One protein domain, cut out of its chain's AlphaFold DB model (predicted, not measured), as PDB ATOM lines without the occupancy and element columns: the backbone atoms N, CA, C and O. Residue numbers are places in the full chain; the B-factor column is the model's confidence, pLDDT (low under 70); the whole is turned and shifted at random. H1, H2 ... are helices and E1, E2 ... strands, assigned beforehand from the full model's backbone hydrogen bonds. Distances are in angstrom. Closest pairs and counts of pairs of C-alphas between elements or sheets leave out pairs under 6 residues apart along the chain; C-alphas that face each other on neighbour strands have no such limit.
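AT A GLANCE: This is residues 3 to 90 of the 884 residues of an uncharacterized protein of Melampsora larici-populina (strain 98AG31 / pathotype 3-4-7) (UniProt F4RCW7). With little regular structure, this is a small four-stranded sheet curled like part of a barrel, and helix H1 runs off from the end of E4, only grazing the sheet. Before E1 comes a long stretch with no named element, residues 3 to 26, whose C-alphas lie 6 to 15 A from the mean of all C-alphas. The printed part has 88 residues, 34 in named elements, ordered E1 E2 E3 E4 H1; the sheet, in strand order E1 E2 E3 E4, is antiparallel, the class mixed. It is compact, radius of gyration of the C-alphas 12.2 A, spans 34 by 29 by 21 A.

IN THESE COORDINATES: Find C-alpha 27 at (-44.717, 45.758, -44.973), where E1, residues 27 to 31, begins. E2 is residues 38 to 44, 18.1 A long; E3 is 48 to 52, E4 63 to 67. H1, residues 68 to 79, runs 15.9 A to C-alpha 79 at (-33.571, 43.091, -34.735).

HOW THE PARTS SIT: The strands form a meander, each the antiparallel neighbour of the one before. Within hydrogen-bond range, find N 28 and O 39, 2.9 A, between E1 and E2; N 42 and O 50, 2.7 A, between E2 and E3; N 49 and O 66, 2.8 A, between E3 and E4. H1 grazes the sheet with residues 68 to 75; every O i to N i+4 pair in it is within range.

THE WHOLE: The printed part has no cut and no long link. Residues 58 to 59 have pLDDT under 70.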
ATOM      1  N   VAL A   3     -47.741  38.543 -21.052       71.44
ATOM      2  CA  VAL A   3     -48.548  38.781 -22.254       71.44
ATOM      3  C   VAL A   3     -47.989  37.937 -23.397       71.44
ATOM      4  O   VAL A   3     -46.781  37.763 -23.527       71.44
ATOM      5  N   ALA A   4     -48.871  37.373 -24.220       71.94
ATOM      6  CA  ALA A   4     -48.451  36.593 -25.378       71.94
ATOM      7  C   ALA A   4     -47.718  37.474 -26.407       71.94
ATOM      8  O   ALA A   4     -48.204  38.556 -26.750       71.94
ATOM      9  N   THR A   5     -46.598  36.970 -26.935       85.31
ATOM     10  CA  THR A   5     -45.842  37.613 -28.024       85.31
ATOM     11  C   THR A   5     -46.736  37.920 -29.229       85.31
ATOM     12  O   THR A   5     -47.567  37.102 -29.652       85.31
ATOM     13  N   LEU A   6     -46.553  39.101 -29.814       87.94
ATOM     14  CA  LEU A   6     -47.178  39.489 -31.074       87.94
ATOM     15  C   LEU A   6     -46.626  38.650 -32.233       87.94
ATOM     16  O   LEU A   6     -47.404  38.183 -33.077       87.94
ATOM     17  N   VAL A   7     -45.305  38.431 -32.250       90.00
ATOM     18  CA  VAL A   7     -44.557  37.746 -33.316       90.00
ATOM     19  C   VAL A   7     -44.133  36.338 -32.879       90.00
ATOM     20  O   VAL A   7     -42.967  36.037 -32.636       90.00
ATOM     21  N   HIS A   8     -45.109  35.433 -32.824       90.62
ATOM     22  CA  HIS A   8     -44.892  34.013 -32.518       90.62
ATOM     23  C   HIS A   8     -43.923  33.321 -33.500       90.62
ATOM     24  O   HIS A   8     -43.804  33.723 -34.659       90.62
ATOM     25  N   GLU A   9     -43.314  32.208 -33.080       89.88
ATOM     26  CA  GLU A   9     -42.396  31.387 -33.896       89.88
ATOM     27  C   GLU A   9     -42.962  30.963 -35.271       89.88
ATOM     28  O   GLU A   9     -42.229  30.892 -36.250       89.88
ATOM     29  N   HIS A  10     -44.284  30.754 -35.377       91.62
ATOM     30  CA  HIS A  10     -44.953  30.285 -36.595       91.62
ATOM     31  C   HIS A  10     -45.111  31.366 -37.678       91.62
ATOM     32  O   HIS A  10     -45.621  31.085 -38.764       91.62
ATOM     33  N   TYR A  11     -44.721  32.610 -37.395       94.62
ATOM     34  CA  TYR A  11     -44.561  33.631 -38.423       94.62
ATOM     35  C   TYR A  11     -43.208  33.453 -39.112       94.62
ATOM     36  O   TYR A  11     -42.166  33.468 -38.461       94.62
ATOM     37  N   GLN A  12     -43.216  33.323 -40.434       95.69
ATOM     38  CA  GLN A  12     -41.996  33.350 -41.235       95.69
ATOM     39  C   GLN A  12     -41.620  34.806 -41.536       95.69
ATOM     40  O   GLN A  12     -42.502  35.607 -41.871       95.69
ATOM     41  N   PHE A  13     -40.342  35.164 -41.414       96.38
ATOM     42  CA  PHE A  13     -39.864  36.485 -41.818       96.38
ATOM     43  C   PHE A  13     -39.775  36.613 -43.345       96.38
ATOM     44  O   PHE A  13     -39.705  35.627 -44.075       96.38
ATOM     45  N   ILE A  14     -39.794  37.854 -43.827       96.62
ATOM     46  CA  ILE A  14     -39.441  38.209 -45.210       96.62
ATOM     47  C   ILE A  14     -37.914  38.323 -45.334       96.62
ATOM     48  O   ILE A  14     -37.344  37.868 -46.320       96.62
ATOM     49  N   THR A  15     -37.278  38.883 -44.304       95.25
ATOM     50  CA  THR A  15     -35.826  38.960 -44.119       95.25
ATOM     51  C   THR A  15     -35.534  38.414 -42.725       95.25
ATOM     52  O   THR A  15     -36.030  38.972 -41.747       95.25
ATOM     53  N   GLU A  16     -34.813  37.298 -42.625       92.12
ATOM     54  CA  GLU A  16     -34.625  36.600 -41.346       92.12
ATOM     55  C   GLU A  16     -33.961  37.514 -40.303       92.12
ATOM     56  O   GLU A  16     -33.007  38.226 -40.610       92.12
ATOM     57  N   GLY A  17     -34.509  37.537 -39.084       90.44
ATOM     58  CA  GLY A  17     -34.027  38.402 -38.000       90.44
ATOM     59  C   GLY A  17     -34.327  39.902 -38.148       90.44
ATOM     60  O   GLY A  17     -33.854  40.676 -37.324       90.44
ATOM     61  N   TYR A  18     -35.103  40.344 -39.149       95.25
ATOM     62  CA  TYR A  18     -35.354  41.773 -39.378       95.25
ATOM     63  C   TYR A  18     -36.838  42.141 -39.540       95.25
ATOM     64  O   TYR A  18     -37.554  41.647 -40.416       95.25
ATOM     65  N   LEU A  19     -37.279  43.108 -38.732       96.69
ATOM     66  CA  LEU A  19     -38.556  43.805 -38.851       96.69
ATOM     67  C   LEU A  19     -38.327  45.284 -39.233       96.69
ATOM     68  O   LEU A  19     -37.690  46.021 -38.468       96.69
ATOM     69  N   PRO A  20     -38.874  45.751 -40.374       96.94
ATOM     70  CA  PRO A  20     -38.791  47.144 -40.798       96.94
ATOM     71  C   PRO A  20     -39.626  48.062 -39.899       96.94
ATOM     72  O   PRO A  20     -40.514  47.629 -39.159       96.94
ATOM     73  N   GLU A  21     -39.376  49.365 -40.004       96.88
ATOM     74  CA  GLU A  21     -40.115  50.364 -39.234       96.88
ATOM     75  C   GLU A  21     -41.622  50.378 -39.555       96.88
ATOM     76  O   GLU A  21     -42.007  50.373 -40.735       96.88
ATOM     77  N   PRO A  22     -42.493  50.450 -38.527       97.12
ATOM     78  CA  PRO A  22     -43.927  50.589 -38.719       97.12
ATOM     79  C   PRO A  22     -44.301  51.806 -39.569       97.12
ATOM     80  O   PRO A  22     -43.726  52.885 -39.453       97.12
ATOM     81  N   GLY A  23     -45.302  51.648 -40.431       97.19
ATOM     82  CA  GLY A  23     -45.814  52.760 -41.226       97.19
ATOM     83  C   GLY A  23     -47.002  52.363 -42.086       97.19
ATOM     84  O   GLY A  23     -47.076  51.244 -42.592       97.19
ATOM     85  N   LEU A  24     -47.944  53.286 -42.273       97.19
ATOM     86  CA  LEU A  24     -49.209  53.026 -42.959       97.19
ATOM     87  C   LEU A  24     -48.983  52.414 -44.358       97.19
ATOM     88  O   LEU A  24     -48.225  52.947 -45.164       97.19
ATOM     89  N   LYS A  25     -49.646  51.286 -44.653       96.38
ATOM     90  CA  LYS A  25     -49.509  50.467 -45.879       96.38
ATOM     91  C   LYS A  25     -48.125  49.822 -46.117       96.38
ATOM     92  O   LYS A  25     -48.034  49.009 -47.048       96.38
ATOM     93  N   LYS A  26     -47.089  50.100 -45.309       97.69
ATOM     94  CA  LYS A  26     -45.775  49.422 -45.383       97.69
ATOM     95  C   LYS A  26     -45.891  47.932 -45.020       97.69
ATOM     96  O   LYS A  26     -46.900  47.485 -44.465       97.69
ATOM     97  N   LEU A  27     -44.865  47.159 -45.376       97.75
ATOM     98  CA  LEU A  27     -44.717  45.758 -44.973       97.75
ATOM     99  C   LEU A  27     -44.383  45.663 -43.480       97.75
ATOM    100  O   LEU A  27     -43.680  46.517 -42.956       97.75
ATOM    101  N   VAL A  28     -44.849  44.603 -42.820       97.56
ATOM    102  CA  VAL A  28     -44.538  44.320 -41.403       97.56
ATOM    103  C   VAL A  28     -43.205  43.577 -41.243       97.56
ATOM    104  O   VAL A  28     -42.673  43.537 -40.147       97.56
ATOM    105  N   GLY A  29     -42.654  42.988 -42.312       96.88
ATOM    106  CA  GLY A  29     -41.449  42.138 -42.255       96.88
ATOM    107  C   GLY A  29     -41.729  40.641 -42.078       96.88
ATOM    108  O   GLY A  29     -40.800  39.846 -42.115       96.88
ATOM    109  N   ILE A  30     -42.999  40.239 -41.949       96.94
ATOM    110  CA  ILE A  30     -43.414  38.834 -41.787       96.94
ATOM    111  C   ILE A  30     -44.526  38.423 -42.754       96.94
ATOM    112  O   ILE A  30     -45.318  39.243 -43.236       96.94
ATOM    113  N   LEU A  31     -44.607  37.119 -42.999       96.56
ATOM    114  CA  LEU A  31     -45.594  36.466 -43.848       96.56
ATOM    115  C   LEU A  31     -46.836  36.029 -43.056       96.56
ATOM    116  O   LEU A  31     -46.783  35.674 -41.880       96.56
ATOM    117  N   CYS A  32     -47.993  36.027 -43.717       95.31
ATOM    118  CA  CYS A  32     -49.234  35.498 -43.161       95.31
ATOM    119  C   CYS A  32     -49.161  33.963 -43.020       95.31
ATOM    120  O   CYS A  32     -49.193  33.289 -44.055       95.31
ATOM    121  N   PRO A  33     -49.240  33.376 -41.809       93.31
ATOM    122  CA  PRO A  33     -48.983  31.944 -41.591       93.31
ATOM    123  C   PRO A  33     -49.961  31.006 -42.318       93.31
ATOM    124  O   PRO A  33     -49.648  29.851 -42.567       93.31
ATOM    125  N   LYS A  34     -51.146  31.497 -42.717       93.44
ATOM    126  CA  LYS A  34     -52.122  30.717 -43.501       93.44
ATOM    127  C   LYS A  34     -51.908  30.720 -45.020       93.44
ATOM    128  O   LYS A  34     -52.558  29.943 -45.710       93.44
ATOM    129  N   CYS A  35     -51.147  31.664 -45.580       93.94
ATOM    130  CA  CYS A  35     -51.105  31.856 -47.043       93.94
ATOM    131  C   CYS A  35     -49.830  32.521 -47.593       93.94
ATOM    132  O   CYS A  35     -49.841  32.982 -48.739       93.94
ATOM    133  N   GLN A  36     -48.788  32.618 -46.763       95.44
ATOM    134  CA  GLN A  36     -47.449  33.153 -47.039       95.44
ATOM    135  C   GLN A  36     -47.397  34.506 -47.761       95.44
ATOM    136  O   GLN A  36     -46.439  34.844 -48.443       95.44
ATOM    137  N   THR A  37     -48.442  35.319 -47.603       96.12
ATOM    138  CA  THR A  37     -48.496  36.670 -48.171       96.12
ATOM    139  C   THR A  37     -47.944  37.676 -47.158       96.12
ATOM    140  O   THR A  37     -48.411  37.646 -46.015       96.12
ATOM    141  N   PRO A  38     -47.019  38.578 -47.539       97.19
ATOM    142  CA  PRO A  38     -46.511  39.639 -46.670       97.19
ATOM    143  C   PRO A  38     -47.622  40.429 -45.968       97.19
ATOM    144  O   PRO A  38     -48.536  40.948 -46.620       97.19
ATOM    145  N   LEU A  39     -47.545  40.526 -44.640       96.69
ATOM    146  CA  LEU A  39     -48.468  41.340 -43.851       96.69
ATOM    147  C   LEU A  39     -48.166  42.831 -44.025       96.69
ATOM    148  O   LEU A  39     -47.020  43.233 -44.242       96.69
ATOM    149  N   ARG A  40     -49.211  43.657 -43.916       97.44
ATOM    150  CA  ARG A  40     -49.123  45.117 -44.032       97.44
ATOM    151  C   ARG A  40     -49.820  45.822 -42.877       97.44
ATOM    152  O   ARG A  40     -50.834  45.342 -42.369       97.44
ATOM    153  N   TYR A  41     -49.324  47.004 -42.534       97.44
ATOM    154  CA  TYR A  41     -50.014  47.938 -41.647       97.44
ATOM    155  C   TYR A  41     -51.241  48.521 -42.367       97.44
ATOM    156  O   TYR A  41     -51.124  49.122 -43.436       97.44
ATOM    157  N   GLN A  42     -52.435  48.323 -41.811       96.12
ATOM    158  CA  GLN A  42     -53.705  48.781 -42.379       96.12
ATOM    159  C   GLN A  42     -54.060  50.203 -41.948       96.12
ATOM    160  O   GLN A  42     -54.483  51.003 -42.778       96.12
ATOM    161  N   ALA A  43     -53.941  50.477 -40.648       96.75
ATOM    162  CA  ALA A  43     -54.372  51.712 -40.008       96.75
ATOM    163  C   ALA A  43     -53.575  51.952 -38.721       96.75
ATOM    164  O   ALA A  43     -53.276  51.002 -37.992       96.75
ATOM    165  N   ALA A  44     -53.283  53.222 -38.454       97.12
ATOM    166  CA  ALA A  44     -52.873  53.713 -37.146       97.12
ATOM    167  C   ALA A  44     -54.125  53.899 -36.268       97.12
ATOM    168  O   ALA A  44     -55.138  54.416 -36.742       97.12
ATOM    169  N   LEU A  45     -54.068  53.438 -35.021       96.81
ATOM    170  CA  LEU A  45     -55.024  53.730 -33.946       96.81
ATOM    171  C   LEU A  45     -54.335  54.661 -32.926       96.81
ATOM    172  O   LEU A  45     -53.224  55.110 -33.177       96.81
ATOM    173  N   GLU A  46     -54.962  54.956 -31.786       96.31
ATOM    174  CA  GLU A  46     -54.382  55.855 -30.770       96.31
ATOM    175  C   GLU A  46     -52.998  55.378 -30.282       96.31
ATOM    176  O   GLU A  46     -52.016  56.099 -30.422       96.31
ATOM    177  N   ASP A  47     -52.911  54.141 -29.780       96.81
ATOM    178  CA  ASP A  47     -51.703  53.522 -29.211       96.81
ATOM    179  C   ASP A  47     -51.316  52.200 -29.900       96.81
ATOM    180  O   ASP A  47     -50.520  51.412 -29.383       96.81
ATOM    181  N   ALA A  48     -51.879  51.921 -31.079       97.31
ATOM    182  CA  ALA A  48     -51.767  50.615 -31.722       97.31
ATOM    183  C   ALA A  48     -51.767  50.662 -33.257       97.31
ATOM    184  O   ALA A  48     -52.360  51.531 -33.891       97.31
ATOM    185  N   TRP A  49     -51.171  49.641 -33.866       97.75
ATOM    186  CA  TRP A  49     -51.224  49.362 -35.294       97.75
ATOM    187  C   TRP A  49     -52.221  48.244 -35.597       97.75
ATOM    188  O   TRP A  49     -52.129  47.144 -35.050       97.75
ATOM    189  N   ARG A  50     -53.148  48.472 -36.535       96.44
ATOM    190  CA  ARG A  50     -53.945  47.392 -37.136       96.44
ATOM    191  C   ARG A  50     -53.176  46.790 -38.306       96.44
ATOM    192  O   ARG A  50     -52.810  47.515 -39.227       96.44
ATOM    193  N   ILE A  51     -52.984  45.476 -38.311       95.88
ATOM    194  CA  ILE A  51     -52.240  44.725 -39.332       95.88
ATOM    195  C   ILE A  51     -53.151  43.701 -40.008       95.88
ATOM    196  O   ILE A  51     -54.000  43.079 -39.366       95.88
ATOM    197  N   TYR A  52     -52.970  43.522 -41.318       95.12
ATOM    198  CA  TYR A  52     -53.797  42.643 -42.142       95.12
ATOM    199  C   TYR A  52     -52.999  41.893 -43.214       95.12
ATOM    200  O   TYR A  52     -51.960  42.352 -43.697       95.12
ATOM    201  N   CYS A  53     -53.532  40.741 -43.623       95.94
ATOM    202  CA  CYS A  53     -53.118  40.056 -44.841       95.94
ATOM    203  C   CYS A  53     -53.857  40.641 -46.068       95.94
ATOM    204  O   CYS A  53     -55.092  40.654 -46.073       95.94
ATOM    205  N   PRO A  54     -53.150  41.085 -47.128       94.25
ATOM    206  CA  PRO A  54     -53.774  41.727 -48.289       94.25
ATOM    207  C   PRO A  54     -54.419  40.755 -49.297       94.25
ATOM    208  O   PRO A  54     -55.098  41.207 -50.224       94.25
ATOM    209  N   ARG A  55     -54.230  39.433 -49.150       91.69
ATOM    210  CA  ARG A  55     -54.751  38.421 -50.088       91.69
ATOM    211  C   ARG A  55     -56.287  38.411 -50.106       91.69
ATOM    212  O   ARG A  55     -56.929  38.479 -49.059       91.69
ATOM    213  N   ARG A  56     -56.889  38.327 -51.301       81.25
ATOM    214  CA  ARG A  56     -58.352  38.239 -51.475       81.25
ATOM    215  C   ARG A  56     -58.861  36.793 -51.261       81.25
ATOM    216  O   ARG A  56     -58.107  35.866 -51.553       81.25
ATOM    217  N   PRO A  57     -60.117  36.589 -50.807       77.62
ATOM    218  CA  PRO A  57     -61.064  37.604 -50.331       77.62
ATOM    219  C   PRO A  57     -60.554  38.284 -49.051       77.62
ATOM    220  O   PRO A  57     -60.016  37.622 -48.164       77.62
ATOM    221  N   LYS A  58     -60.682  39.619 -48.991       65.81
ATOM    222  CA  LYS A  58     -60.064  40.443 -47.938       65.81
ATOM    223  C   LYS A  58     -60.441  39.930 -46.538       65.81
ATOM    224  O   LYS A  58     -61.578  39.530 -46.300       65.81
ATOM    225  N   ASN A  59     -59.494  40.023 -45.605       62.72
ATOM    226  CA  ASN A  59     -59.675  39.876 -44.152       62.72
ATOM    227  C   ASN A  59     -59.940  38.460 -43.589       62.72
ATOM    228  O   ASN A  59     -60.038  38.329 -42.372       62.72
ATOM    229  N   ARG A  60     -60.016  37.383 -44.390       75.19
ATOM    230  CA  ARG A  60     -60.334  36.043 -43.836       75.19
ATOM    231  C   ARG A  60     -59.199  35.350 -43.069       75.19
ATOM    232  O   ARG A  60     -59.479  34.487 -42.240       75.19
ATOM    233  N   HIS A  61     -57.929  35.642 -43.366       74.06
ATOM    234  CA  HIS A  61     -56.834  34.720 -43.009       74.06
ATOM    235  C   HIS A  61     -55.874  35.201 -41.908       74.06
ATOM    236  O   HIS A  61     -55.431  34.362 -41.126       74.06
ATOM    237  N   ASN A  62     -55.607  36.506 -41.780       81.31
ATOM    238  CA  ASN A  62     -54.996  37.086 -40.577       81.31
ATOM    239  C   ASN A  62     -55.331  38.584 -40.471       81.31
ATOM    240  O   ASN A  62     -55.125  39.328 -41.435       81.31
ATOM    241  N   TRP A  63     -55.842  39.004 -39.313       88.00
ATOM    242  CA  TRP A  63     -56.006  40.400 -38.912       88.00
ATOM    243  C   TRP A  63     -55.779  40.491 -37.399       88.00
ATOM    244  O   TRP A  63     -56.319  39.680 -36.647       88.00
ATOM    245  N   ARG A  64     -54.948  41.436 -36.953       93.12
ATOM    246  CA  ARG A  64     -54.648  41.676 -35.531       93.12
ATOM    247  C   ARG A  64     -54.407  43.164 -35.283       93.12
ATOM    248  O   ARG A  64     -54.043  43.901 -36.197       93.12
ATOM    249  N   THR A  65     -54.603  43.583 -34.040       95.44
ATOM    250  CA  THR A  65     -54.196  44.899 -33.538       95.44
ATOM    251  C   THR A  65     -53.030  44.687 -32.581       95.44
ATOM    252  O   THR A  65     -53.120  43.832 -31.703       95.44
ATOM    253  N   TRP A  66     -51.947  45.432 -32.765       95.81
ATOM    254  CA  TRP A  66     -50.706  45.343 -31.997       95.81
ATOM    255  C   TRP A  66     -50.443  46.690 -31.326       95.81
ATOM    256  O   TRP A  66     -50.416  47.701 -32.026       95.81
ATOM    257  N   ARG A  67     -50.265  46.734 -29.999       96.44
ATOM    258  CA  ARG A  67     -49.887  47.983 -29.315       96.44
ATOM    259  C   ARG A  67     -48.498  48.433 -29.770       96.44
ATOM    260  O   ARG A  67     -47.648  47.592 -30.053       96.44
ATOM    261  N   CYS A  68     -48.275  49.740 -29.864       97.12
ATOM    262  CA  CYS A  68     -47.031  50.283 -30.411       97.12
ATOM    263  C   CYS A  68     -45.841  50.097 -29.464       97.12
ATOM    264  O   CYS A  68     -44.742  49.846 -29.946       97.12
ATOM    265  N   ASP A  69     -46.070  50.158 -28.151       96.69
ATOM    266  CA  ASP A  69     -45.065  49.883 -27.115       96.69
ATOM    267  C   ASP A  69     -44.566  48.430 -27.192       96.69
ATOM    268  O   ASP A  69     -43.390  48.194 -27.475       96.69
ATOM    269  N   GLN A  70     -45.475  47.454 -27.090       96.31
ATOM    270  CA  GLN A  70     -45.161  46.030 -27.245       96.31
ATOM    271  C   GLN A  70     -44.510  45.726 -28.606       96.31
ATOM    272  O   GLN A  70     -43.531  44.987 -28.673       96.31
ATOM    273  N   LEU A  71     -45.022  46.306 -29.700       96.31
ATOM    274  CA  LEU A  71     -44.457  46.105 -31.037       96.31
ATOM    275  C   LEU A  71     -43.039  46.666 -31.162       96.31
ATOM    276  O   LEU A  71     -42.192  46.026 -31.780       96.31
ATOM    277  N   ASN A  72     -42.760  47.845 -30.604       96.25
ATOM    278  CA  ASN A  72     -41.422  48.424 -30.653       96.25
ATOM    279  C   ASN A  72     -40.436  47.623 -29.795       96.25
ATOM    280  O   ASN A  72     -39.321  47.388 -30.254       96.25
ATOM    281  N   HIS A  73     -40.859  47.139 -28.624       95.62
ATOM    282  CA  HIS A  73     -40.067  46.241 -27.784       95.62
ATOM    283  C   HIS A  73     -39.744  44.915 -28.500       95.62
ATOM    284  O   HIS A  73     -38.574  44.569 -28.663       95.62
ATOM    285  N   GLU A  74     -40.756  44.198 -29.010       95.69
ATOM    286  CA  GLU A  74     -40.541  42.938 -29.740       95.69
ATOM    287  C   GLU A  74     -39.721  43.149 -31.029       95.69
ATOM    288  O   GLU A  74     -38.867  42.324 -31.347       95.69
ATOM    289  N   ARG A  75     -39.906  44.271 -31.744       96.31
ATOM    290  CA  ARG A  75     -39.082  44.635 -32.913       96.31
ATOM    291  C   ARG A  75     -37.625  44.897 -32.544       96.31
ATOM    292  O   ARG A  75     -36.748  44.425 -33.262       96.31
ATOM    293  N   ALA A  76     -37.360  45.634 -31.467       95.75
ATOM    294  CA  ALA A  76     -35.997  45.911 -31.024       95.75
ATOM    295  C   ALA A  76     -35.257  44.615 -30.662       95.75
ATOM    296  O   ALA A  76     -34.137  44.406 -31.118       95.75
ATOM    297  N   LEU A  77     -35.914  43.713 -29.928       95.06
ATOM    298  CA  LEU A  77     -35.349  42.414 -29.564       95.06
ATOM    299  C   LEU A  77     -35.131  41.498 -30.778       95.06
ATOM    300  O   LEU A  77     -34.054  40.918 -30.897       95.06
ATOM    301  N   ILE A  78     -36.088  41.400 -31.710       94.38
ATOM    302  CA  ILE A  78     -35.912  40.619 -32.951       94.38
ATOM    303  C   ILE A  78     -34.728  41.148 -33.764       94.38
ATOM    304  O   ILE A  78     -33.864  40.364 -34.148       94.38
ATOM    305  N   ASN A  79     -34.650  42.466 -33.968       94.31
ATOM    306  CA  ASN A  79     -33.571  43.091 -34.735       94.31
ATOM    307  C   ASN A  79     -32.204  42.995 -34.026       94.31
ATOM    308  O   ASN A  79     -31.173  43.123 -34.681       94.31
ATOM    309  N   ALA A  80     -32.184  42.748 -32.711       92.06
ATOM    310  CA  ALA A  80     -30.987  42.432 -31.929       92.06
ATOM    311  C   ALA A  80     -30.644  40.923 -31.903       92.06
ATOM    312  O   ALA A  80     -29.716  40.519 -31.203       92.06
ATOM    313  N   GLY A  81     -31.378  40.080 -32.640       93.50
ATOM    314  CA  GLY A  81     -31.136  38.637 -32.733       93.50
ATOM    315  C   GLY A  81     -31.755  37.794 -31.612       93.50
ATOM    316  O   GLY A  81     -31.389  36.628 -31.463       93.50
ATOM    317  N   ALA A  82     -32.685  38.337 -30.817       91.19
ATOM    318  CA  ALA A  82     -33.360  37.570 -29.772       91.19
ATOM    319  C   ALA A  82     -34.228  36.442 -30.360       91.19
ATOM    320  O   ALA A  82     -34.982  36.633 -31.320       91.19
ATOM    321  N   SER A  83     -34.157  35.258 -29.750       89.50
ATOM    322  CA  SER A  83     -34.963  34.106 -30.151       89.50
ATOM    323  C   SER A  83     -36.451  34.311 -29.840       89.50
ATOM    324  O   SER A  83     -36.839  34.901 -28.832       89.50
ATOM    325  N   ARG A  84     -37.310  33.800 -30.730       90.75
ATOM    326  CA  ARG A  84     -38.770  33.774 -30.544       90.75
ATOM    327  C   ARG A  84     -39.187  32.447 -29.888       90.75
ATOM    328  O   ARG A  84     -38.548  31.438 -30.181       90.75
ATOM    329  N   PRO A  85     -40.271  32.403 -29.089       90.75
ATOM    330  CA  PRO A  85     -41.172  33.506 -28.733       90.75
ATOM    331  C   PRO A  85     -40.561  34.480 -27.713       90.75
ATOM    332  O   PRO A  85     -39.940  34.060 -26.743       90.75
ATOM    333  N   ILE A  86     -40.797  35.784 -27.898       90.00
ATOM    334  CA  ILE A  86     -40.335  36.811 -26.952       90.00
ATOM    335  C   ILE A  86     -41.311  36.897 -25.782       90.00
ATOM    336  O   ILE A  86     -42.442  37.364 -25.919       90.00
ATOM    337  N   ILE A  87     -40.872  36.441 -24.613       88.19
ATOM    338  CA  ILE A  87     -41.638  36.541 -23.372       88.19
ATOM    339  C   ILE A  87     -41.389  37.929 -22.779       88.19
ATOM    340  O   ILE A  87     -40.273  38.230 -22.368       88.19
ATOM    341  N   SER A  88     -42.429  38.760 -22.737       89.25
ATOM    342  CA  SER A  88     -42.388  40.094 -22.130       89.25
ATOM    343  C   SER A  88     -43.668  40.392 -21.342       89.25
ATOM    344  O   SER A  88     -44.724  39.774 -21.525       89.25
ATOM    345  N   THR A  89     -43.555  41.335 -20.420       91.25
ATOM    346  CA  THR A  89     -44.628  41.883 -19.593       91.25
ATOM    347  C   THR A  89     -44.850  43.355 -19.942       91.25
ATOM    348  O   THR A  89     -44.030  43.975 -20.612       91.25
ATOM    349  N   ALA A  90     -45.962  43.935 -19.484       88.69
ATOM    350  CA  ALA A  90     -46.272  45.338 -19.767       88.69
ATOM    351  C   ALA A  90     -45.207  46.320 -19.233       88.69
ATOM    352  O   ALA A  90     -45.048  47.400 -19.799       88.69
TER     353      ALA A  90